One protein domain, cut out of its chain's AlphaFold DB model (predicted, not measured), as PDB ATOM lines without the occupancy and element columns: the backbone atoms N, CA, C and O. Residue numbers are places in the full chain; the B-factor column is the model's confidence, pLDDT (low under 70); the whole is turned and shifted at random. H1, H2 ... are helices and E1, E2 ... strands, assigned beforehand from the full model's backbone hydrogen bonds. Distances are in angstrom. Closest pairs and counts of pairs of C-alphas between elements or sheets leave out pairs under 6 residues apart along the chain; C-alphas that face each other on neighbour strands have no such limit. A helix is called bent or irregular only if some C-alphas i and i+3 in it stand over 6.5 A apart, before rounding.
ATOM      1  N   GLU A  26     -31.690  24.144 -48.039       97.56
ATOM      2  CA  GLU A  26     -30.232  24.060 -47.875       97.56
ATOM      3  C   GLU A  26     -29.850  23.713 -46.428       97.56
ATOM      4  O   GLU A  26     -28.929  22.927 -46.186       97.56
ATOM      5  N   THR A  27     -30.607  24.219 -45.450       97.62
ATOM      6  CA  THR A  27     -30.447  23.823 -44.046       97.62
ATOM      7  C   THR A  27     -30.690  22.325 -43.852       97.62
ATOM      8  O   THR A  27     -29.849  21.635 -43.262       97.62
ATOM      9  N   THR A  28     -31.814  21.796 -44.347       97.56
ATOM     10  CA  THR A  28     -32.118  20.361 -44.236       97.56
ATOM     11  C   THR A  28     -31.117  19.531 -45.038       97.56
ATOM     12  O   THR A  28     -30.616  18.529 -44.532       97.56
ATOM     13  N   ARG A  29     -30.708  19.968 -46.231       97.88
ATOM     14  CA  ARG A  29     -29.707  19.288 -47.063       97.88
ATOM     15  C   ARG A  29     -28.361  19.132 -46.360       97.88
ATOM     16  O   ARG A  29     -27.776  18.051 -46.380       97.88
ATOM     17  N   MET A  30     -27.870  20.153 -45.660       98.31
ATOM     18  CA  MET A  30     -26.609  20.022 -44.918       98.31
ATOM     19  C   MET A  30     -26.716  19.055 -43.729       98.31
ATOM     20  O   MET A  30     -25.742  18.379 -43.381       98.31
ATOM     21  N   TRP A  31     -27.893  18.935 -43.111       97.94
ATOM     22  CA  TRP A  31     -28.133  17.897 -42.106       97.94
ATOM     23  C   TRP A  31     -28.219  16.504 -42.722       97.94
ATOM     24  O   TRP A  31     -27.706  15.559 -42.120       97.94
ATOM     25  N   LEU A  32     -28.789  16.387 -43.923       97.75
ATOM     26  CA  LEU A  32     -28.829  15.146 -44.691       97.75
ATOM     27  C   LEU A  32     -27.403  14.661 -44.976       97.75
ATOM     28  O   LEU A  32     -27.086  13.510 -44.687       97.75
ATOM     29  N   VAL A  33     -26.505  15.553 -45.411       98.31
ATOM     30  CA  VAL A  33     -25.078  15.232 -45.609       98.31
ATOM     31  C   VAL A  33     -24.445  14.675 -44.340       98.31
ATOM     32  O   VAL A  33     -23.799  13.628 -44.367       98.31
ATOM     33  N   LYS A  34     -24.679  15.324 -43.196       98.38
ATOM     34  CA  LYS A  34     -24.158  14.848 -41.910       98.38
ATOM     35  C   LYS A  34     -24.752  13.492 -41.509       98.38
ATOM     36  O   LYS A  34     -24.051  12.681 -40.902       98.38
ATOM     37  N   LEU A  35     -26.029  13.247 -41.797       97.56
ATOM     38  CA  LEU A  35     -26.677  11.965 -41.535       97.56
ATOM     39  C   LEU A  35     -26.026  10.853 -42.358       97.56
ATOM     40  O   LEU A  35     -25.634   9.840 -41.784       97.56
ATOM     41  N   TRP A  36     -25.859  11.065 -43.663       97.56
ATOM     42  CA  TRP A  36     -25.237  10.101 -44.566       97.56
ATOM     43  C   TRP A  36     -23.785   9.808 -44.201       97.56
ATOM     44  O   TRP A  36     -23.433   8.641 -44.053       97.56
ATOM     45  N   ASP A  37     -22.968  10.834 -43.943       98.25
ATOM     46  CA  ASP A  37     -21.571  10.646 -43.528       98.25
ATOM     47  C   ASP A  37     -21.488   9.768 -42.266       98.25
ATOM     48  O   ASP A  37     -20.692   8.829 -42.186       98.25
ATOM     49  N   ASN A  38     -22.353  10.021 -41.279       97.75
ATOM     50  CA  ASN A  38     -22.405   9.214 -40.061       97.75
ATOM     51  C   ASN A  38     -22.939   7.800 -40.310       97.75
ATOM     52  O   ASN A  38     -22.438   6.851 -39.701       97.75
ATOM     53  N   LEU A  39     -23.945   7.648 -41.173       96.88
ATOM     54  CA  LEU A  39     -24.533   6.360 -41.528       96.88
ATOM     55  C   LEU A  39     -23.491   5.467 -42.203       96.88
ATOM     56  O   LEU A  39     -23.231   4.372 -41.706       96.88
ATOM     57  N   LEU A  40     -22.846   5.956 -43.264       96.88
ATOM     58  CA  LEU A  40     -21.828   5.225 -44.021       96.88
ATOM     59  C   LEU A  40     -20.656   4.815 -43.117       96.88
ATOM     60  O   LEU A  40     -20.333   3.630 -43.008       96.88
ATOM     61  N   ASN A  41     -20.124   5.754 -42.325       97.25
ATOM     62  CA  ASN A  41     -19.062   5.458 -41.359       97.25
ATOM     63  C   ASN A  41     -19.499   4.424 -40.300       97.25
ATOM     64  O   ASN A  41     -18.712   3.565 -39.885       97.25
ATOM     65  N   THR A  42     -20.756   4.471 -39.851       96.19
ATOM     66  CA  THR A  42     -21.301   3.494 -38.895       96.19
ATOM     67  C   THR A  42     -21.433   2.114 -39.530       96.19
ATOM     68  O   THR A  42     -21.041   1.122 -38.920       96.19
ATOM     69  N   MET A  43     -21.944   2.032 -40.757       95.69
ATOM     70  CA  MET A  43     -22.128   0.770 -41.476       95.69
ATOM     71  C   MET A  43     -20.798   0.108 -41.854       95.69
ATOM     72  O   MET A  43     -20.721  -1.126 -41.867       95.69
ATOM     73  N   ALA A  44     -19.760   0.909 -42.112       94.50
ATOM     74  CA  ALA A  44     -18.398   0.441 -42.340       94.50
ATOM     75  C   ALA A  44     -17.737  -0.072 -41.047       94.50
ATOM     76  O   ALA A  44     -17.132  -1.142 -41.041       94.50
ATOM     77  N   SER A  45     -17.877   0.660 -39.934       96.69
ATOM     78  CA  SER A  45     -17.226   0.317 -38.657       96.69
ATOM     79  C   SER A  45     -17.962  -0.743 -37.830       96.69
ATOM     80  O   SER A  45     -17.345  -1.392 -36.985       96.69
ATOM     81  N   LYS A  46     -19.269  -0.938 -38.051       95.62
ATOM     82  CA  LYS A  46     -20.110  -1.882 -37.298       95.62
ATOM     83  C   LYS A  46     -20.789  -2.882 -38.239       95.62
ATOM     84  O   LYS A  46     -21.912  -2.634 -38.683       95.62
ATOM     85  N   PRO A  47     -20.166  -4.045 -38.504       90.56
ATOM     86  CA  PRO A  47     -20.752  -5.094 -39.344       90.56
ATOM     87  C   PRO A  47     -22.111  -5.609 -38.838       90.56
ATOM     88  O   PRO A  47     -22.964  -5.989 -39.635       90.56
ATOM     89  N   ASP A  48     -22.346  -5.553 -37.521       93.50
ATOM     90  CA  ASP A  48     -23.623  -5.934 -36.900       93.50
ATOM     91  C   ASP A  48     -24.769  -4.953 -37.189       93.50
ATOM     92  O   ASP A  48     -25.934  -5.270 -36.938       93.50
ATOM     93  N   TYR A  49     -24.474  -3.768 -37.731       94.12
ATOM     94  CA  TYR A  49     -25.490  -2.854 -38.233       94.12
ATOM     95  C   TYR A  49     -25.972  -3.343 -39.603       94.12
ATOM     96  O   TYR A  49     -25.404  -3.020 -40.651       94.12
ATOM     97  N   LYS A  50     -26.983  -4.213 -39.582       91.19
ATOM     98  CA  LYS A  50     -27.342  -5.040 -40.741       91.19
ATOM     99  C   LYS A  50     -28.055  -4.281 -41.849       91.19
ATOM    100  O   LYS A  50     -27.844  -4.616 -43.009       91.19
ATOM    101  N   HIS A  51     -28.917  -3.327 -41.503       94.12
ATOM    102  CA  HIS A  51     -29.830  -2.733 -42.471       94.12
ATOM    103  C   HIS A  51     -30.271  -1.315 -42.085       94.12
ATOM    104  O   HIS A  51     -30.540  -1.061 -40.910       94.12
ATOM    105  N   PHE A  52     -30.406  -0.437 -43.079       95.25
ATOM    106  CA  PHE A  52     -31.037   0.878 -42.961       95.25
ATOM    107  C   PHE A  52     -32.001   1.133 -44.121       95.25
ATOM    108  O   PHE A  52     -31.643   0.888 -45.272       95.25
ATOM    109  N   MET A  53     -33.180   1.680 -43.826       93.56
ATOM    110  CA  MET A  53     -34.163   2.102 -44.825       93.56
ATOM    111  C   MET A  53     -34.187   3.634 -44.941       93.56
ATOM    112  O   MET A  53     -34.473   4.330 -43.968       93.56
ATOM    113  N   MET A  54     -33.901   4.161 -46.131       92.12
ATOM    114  CA  MET A  54     -33.810   5.595 -46.421       92.12
ATOM    115  C   MET A  54     -35.141   6.147 -46.946       92.12
ATOM    116  O   MET A  54     -35.296   6.365 -48.142       92.12
ATOM    117  N   ASP A  55     -36.115   6.294 -46.043       91.06
ATOM    118  CA  ASP A  55     -37.455   6.905 -46.213       91.06
ATOM    119  C   ASP A  55     -38.272   6.531 -47.476       91.06
ATOM    120  O   ASP A  55     -39.314   7.117 -47.755       91.06
ATOM    121  N   GLY A  56     -37.826   5.555 -48.271       85.94
ATOM    122  CA  GLY A  56     -38.407   5.239 -49.574       85.94
ATOM    123  C   GLY A  56     -38.241   6.344 -50.626       85.94
ATOM    124  O   GLY A  56     -38.980   6.334 -51.612       85.94
ATOM    125  N   GLN A  57     -37.314   7.286 -50.432       87.50
ATOM    126  CA  GLN A  57     -37.116   8.447 -51.299       87.50
ATOM    127  C   GLN A  57     -35.756   8.382 -51.993       87.50
ATOM    128  O   GLN A  57     -34.710   8.422 -51.351       87.50
ATOM    129  N   PHE A  58     -35.767   8.348 -53.325       87.94
ATOM    130  CA  PHE A  58     -34.526   8.298 -54.097       87.94
ATOM    131  C   PHE A  58     -33.791   9.646 -54.138       87.94
ATOM    132  O   PHE A  58     -32.570   9.679 -54.044       87.94
ATOM    133  N   VAL A  59     -34.539  10.757 -54.172       91.94
ATOM    134  CA  VAL A  59     -33.989  12.123 -54.287       91.94
ATOM    135  C   VAL A  59     -32.982  12.476 -53.186       91.94
ATOM    136  O   VAL A  59     -32.065  13.252 -53.414       91.94
ATOM    137  N   LEU A  60     -33.097  11.864 -52.003       93.00
ATOM    138  CA  LEU A  60     -32.172  12.100 -50.891       93.00
ATOM    139  C   LEU A  60     -30.753  11.587 -51.178       93.00
ATOM    140  O   LEU A  60     -29.793  12.067 -50.576       93.00
ATOM    141  N   VAL A  61     -30.619  10.593 -52.059       94.00
ATOM    142  CA  VAL A  61     -29.322  10.086 -52.517       94.00
ATOM    143  C   VAL A  61     -28.699  11.083 -53.484       94.00
ATOM    144  O   VAL A  61     -27.535  11.432 -53.315       94.00
ATOM    145  N   ASP A  62     -29.488  11.586 -54.435       94.56
ATOM    146  CA  ASP A  62     -29.042  12.592 -55.401       94.56
ATOM    147  C   ASP A  62     -28.593  13.874 -54.678       94.56
ATOM    148  O   ASP A  62     -27.468  14.334 -54.865       94.56
ATOM    149  N   ASP A  63     -29.413  14.384 -53.748       96.00
ATOM    150  CA  ASP A  63     -29.109  15.585 -52.955       96.00
ATOM    151  C   ASP A  63     -27.785  15.451 -52.172       96.00
ATOM    152  O   ASP A  63     -27.062  16.446 -52.004       96.00
ATOM    153  N   TYR A  64     -27.471  14.237 -51.693       97.69
ATOM    154  CA  TYR A  64     -26.219  13.907 -51.009       97.69
ATOM    155  C   TYR A  64     -25.034  13.805 -51.975       97.69
ATOM    156  O   TYR A  64     -23.993  14.419 -51.728       97.69
ATOM    157  N   LEU A  65     -25.179  13.057 -53.072       97.38
ATOM    158  CA  LEU A  65     -24.108  12.809 -54.042       97.38
ATOM    159  C   LEU A  65     -23.734  14.049 -54.855       97.38
ATOM    160  O   LEU A  65     -22.583  14.181 -55.254       97.38
ATOM    161  N   GLU A  66     -24.643  15.008 -55.011       97.88
ATOM    162  CA  GLU A  66     -24.300  16.333 -55.536       97.88
ATOM    163  C   GLU A  66     -23.250  17.064 -54.668       97.88
ATOM    164  O   GLU A  66     -22.483  17.877 -55.184       97.88
ATOM    165  N   ILE A  67     -23.182  16.776 -53.359       98.25
ATOM    166  CA  ILE A  67     -22.205  17.367 -52.422       98.25
ATOM    167  C   ILE A  67     -21.011  16.429 -52.172       98.25
ATOM    168  O   ILE A  67     -19.893  16.897 -51.930       98.25
ATOM    169  N   ARG A  68     -21.244  15.112 -52.184       98.19
ATOM    170  CA  ARG A  68     -20.271  14.050 -51.870       98.19
ATOM    171  C   ARG A  68     -20.186  13.008 -52.997       98.19
ATOM    172  O   ARG A  68     -20.448  11.827 -52.750       98.19
ATOM    173  N   PRO A  69     -19.831  13.398 -54.234       97.81
ATOM    174  CA  PRO A  69     -19.817  12.473 -55.369       97.81
ATOM    175  C   PRO A  69     -18.840  11.304 -55.169       97.81
ATOM    176  O   PRO A  69     -19.052  10.208 -55.678       97.81
ATOM    177  N   GLU A  70     -17.792  11.489 -54.365       98.19
ATOM    178  CA  GLU A  70     -16.804  10.457 -54.052       98.19
ATOM    179  C   GLU A  70     -17.365   9.258 -53.267       98.19
ATOM    180  O   GLU A  70     -16.692   8.234 -53.150       98.19
ATOM    181  N   ARG A  71     -18.581   9.371 -52.716       97.56
ATOM    182  CA  ARG A  71     -19.231   8.334 -51.899       97.56
ATOM    183  C   ARG A  71     -20.162   7.412 -52.692       97.56
ATOM    184  O   ARG A  71     -20.693   6.466 -52.115       97.56
ATOM    185  N   GLU A  72     -20.345   7.644 -53.992       96.12
ATOM    186  CA  GLU A  72     -21.290   6.884 -54.825       96.12
ATOM    187  C   GLU A  72     -21.027   5.371 -54.797       96.12
ATOM    188  O   GLU A  72     -21.943   4.583 -54.556       96.12
ATOM    189  N   GLU A  73     -19.771   4.960 -54.975       95.44
ATOM    190  CA  GLU A  73     -19.402   3.539 -55.021       95.44
ATOM    191  C   GLU A  73     -19.694   2.822 -53.691       95.44
ATOM    192  O   GLU A  73     -20.126   1.668 -53.662       95.44
ATOM    193  N   GLU A  74     -19.512   3.519 -52.567       95.75
ATOM    194  CA  GLU A  74     -19.831   2.985 -51.241       95.75
ATOM    195  C   GLU A  74     -21.341   2.744 -51.090       95.75
ATOM    196  O   GLU A  74     -21.756   1.684 -50.612       95.75
ATOM    197  N   ILE A  75     -22.164   3.693 -51.546       95.38
ATOM    198  CA  ILE A  75     -23.628   3.580 -51.529       95.38
ATOM    199  C   ILE A  75     -24.088   2.433 -52.433       95.38
ATOM    200  O   ILE A  75     -24.879   1.601 -51.979       95.38
ATOM    201  N   ARG A  76     -23.565   2.341 -53.666       93.62
ATOM    202  CA  ARG A  76     -23.873   1.245 -54.605       93.62
ATOM    203  C   ARG A  76     -23.589  -0.112 -53.985       93.62
ATOM    204  O   ARG A  76     -24.450  -0.990 -54.005       93.62
ATOM    205  N   LYS A  77     -22.417  -0.272 -53.367       93.88
ATOM    206  CA  LYS A  77     -22.041  -1.521 -52.701       93.88
ATOM    207  C   LYS A  77     -23.000  -1.877 -51.565       93.88
ATOM    208  O   LYS A  77     -23.483  -3.004 -51.502       93.88
ATOM    209  N   LEU A  78     -23.316  -0.927 -50.683       94.38
ATOM    210  CA  LEU A  78     -24.234  -1.171 -49.565       94.38
ATOM    211  C   LEU A  78     -25.659  -1.500 -50.032       94.38
ATOM    212  O   LEU A  78     -26.335  -2.310 -49.391       94.38
ATOM    213  N   ALA A  79     -26.108  -0.890 -51.129       92.50
ATOM    214  CA  ALA A  79     -27.398  -1.180 -51.739       92.50
ATOM    215  C   ALA A  79     -27.425  -2.576 -52.381       92.50
ATOM    216  O   ALA A  79     -28.350  -3.348 -52.124       92.50
ATOM    217  N   ALA A  80     -26.384  -2.938 -53.139       91.19
ATOM    218  CA  ALA A  80     -26.234  -4.263 -53.741       91.19
ATOM    219  C   ALA A  80     -26.159  -5.379 -52.682       91.19
ATOM    220  O   ALA A  80     -26.777  -6.430 -52.840       91.19
ATOM    221  N   ASP A  81     -25.482  -5.115 -51.560       92.31
ATOM    222  CA  ASP A  81     -25.395  -6.024 -50.411       92.31
ATOM    223  C   ASP A  81     -26.714  -6.107 -49.605       92.31
ATOM    224  O   ASP A  81     -26.809  -6.861 -48.633       92.31
ATOM    225  N   GLY A  82     -27.736  -5.314 -49.952       91.69
ATOM    226  CA  GLY A  82     -29.017  -5.254 -49.242       91.69
ATOM    227  C   GLY A  82     -28.931  -4.636 -47.841       91.69
ATOM    228  O   GLY A  82     -29.872  -4.744 -47.046       91.69
ATOM    229  N   ARG A  83     -27.809  -3.986 -47.510       93.88
ATOM    230  CA  ARG A  83     -27.597  -3.310 -46.222       93.88
ATOM    231  C   ARG A  83     -28.209  -1.911 -46.197       93.88
ATOM    232  O   ARG A  83     -28.529  -1.412 -45.122       93.88
ATOM    233  N   LEU A  84     -28.387  -1.285 -47.355       94.00
ATOM    234  CA  LEU A  84     -29.014   0.024 -47.502       94.00
ATOM    235  C   LEU A  84     -30.191  -0.068 -48.479       94.00
ATOM    236  O   LEU A  84     -30.011  -0.422 -49.639       94.00
ATOM    237  N   GLN A  85     -31.396   0.254 -48.019       92.19
ATOM    238  CA  GLN A  85     -32.607   0.250 -48.835       92.19
ATOM    239  C   GLN A  85     -33.031   1.681 -49.169       92.19
ATOM    240  O   GLN A  85     -33.389   2.441 -48.274       92.19
ATOM    241  N   LEU A  86     -33.014   2.031 -50.458       85.69
ATOM    242  CA  LEU A  86     -33.294   3.388 -50.948       85.69
ATOM    243  C   LEU A  86     -34.766   3.596 -51.341       85.69
ATOM    244  O   LEU A  86     -35.362   4.616 -51.018       85.69
TER     245      LEU A  86
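Overview. This is residues 26 to 86 of the 95 residues of the protein "Glyco_hydro_38N domain-containing protein" of Planctomycetes bacterium (UniProt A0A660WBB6). One long helix, H1, makes the longest axis, and two shorter helices, H2 and H3, lie on one side of it: H2 crosses the first half of H1, and H3 comes near its second half at a steep tilt. After H1 the chain folds back through the short strand E1, goes on into H2 and H3, and returns with residues 84 to 85 beside E1, so that this part makes a rough ring next to H1. The printed part has 61 residues with three named helices and one named strand, in the order H1, E1, H2, H3, and its class is mostly helix. It is compact, with a radius of gyration of the C-alphas of 11.0 A, and its outline is elongated, spanning 32 by 21 by 19 A.

Arrangement. Start with H1, residues 26 to 45, and go on to H2, residues 59 to 65. The two touch about perpendicular, at 73 degrees, with residues 29 to 36 of H1 alone; their closest C-alphas, those of Val 33 and Tyr 64, are 5.7 A apart. Next find H3, residues 69 to 80, which is close to H1 but not clearly touching: the closest C-alphas, those of Leu 40 and Glu 74, are 7.8 A apart. H1 and H3 run the same way at a steep tilt of 55 degrees. H2 and H3 are also close but not clearly touching, with the closest C-alphas, those of Leu 65 and Glu 72, 6.6 A apart; they run opposite ways at a steep tilt of 52 degrees. E1, residues 52 to 54, pairs with no named strand, but its residues 52 to 53 pair with residues 84 to 85, parallel. E1 is apart from H1 and H3, and only just apart from H2, at 8.1 A. In H1 and H2 every O i to N i+4 pair is within hydrogen-bond range; in H3 it is 6 of 8.

Along the chain. Find C-alpha 26 at (-30.232, 24.060, -47.875); from there H1 runs 28.6 A to C-alpha 45 at (-17.226, 0.317, -38.657). E1 runs 6.5 A from Phe 52 to Met 54, and H2 runs 9.9 A from Val 59 to Leu 65. H3 runs 18.0 A from Pro 69 to C-alpha 80 at (-26.234, -4.263, -53.741); it is irregular, with C-alphas 70 and 73 7.5 A apart.

Size, cuts and confidence. Look for the two C-alphas farthest apart, those of Glu 26 and Asp 48, at 32.6 A. The printed part, residues 26 to 86, has no cut. The links E1 to H2 and H2 to H3 are tight, H1 to E1 is short, and no link is long. The mean pLDDT of the printed part is 94.9, and no printed residue is under 70.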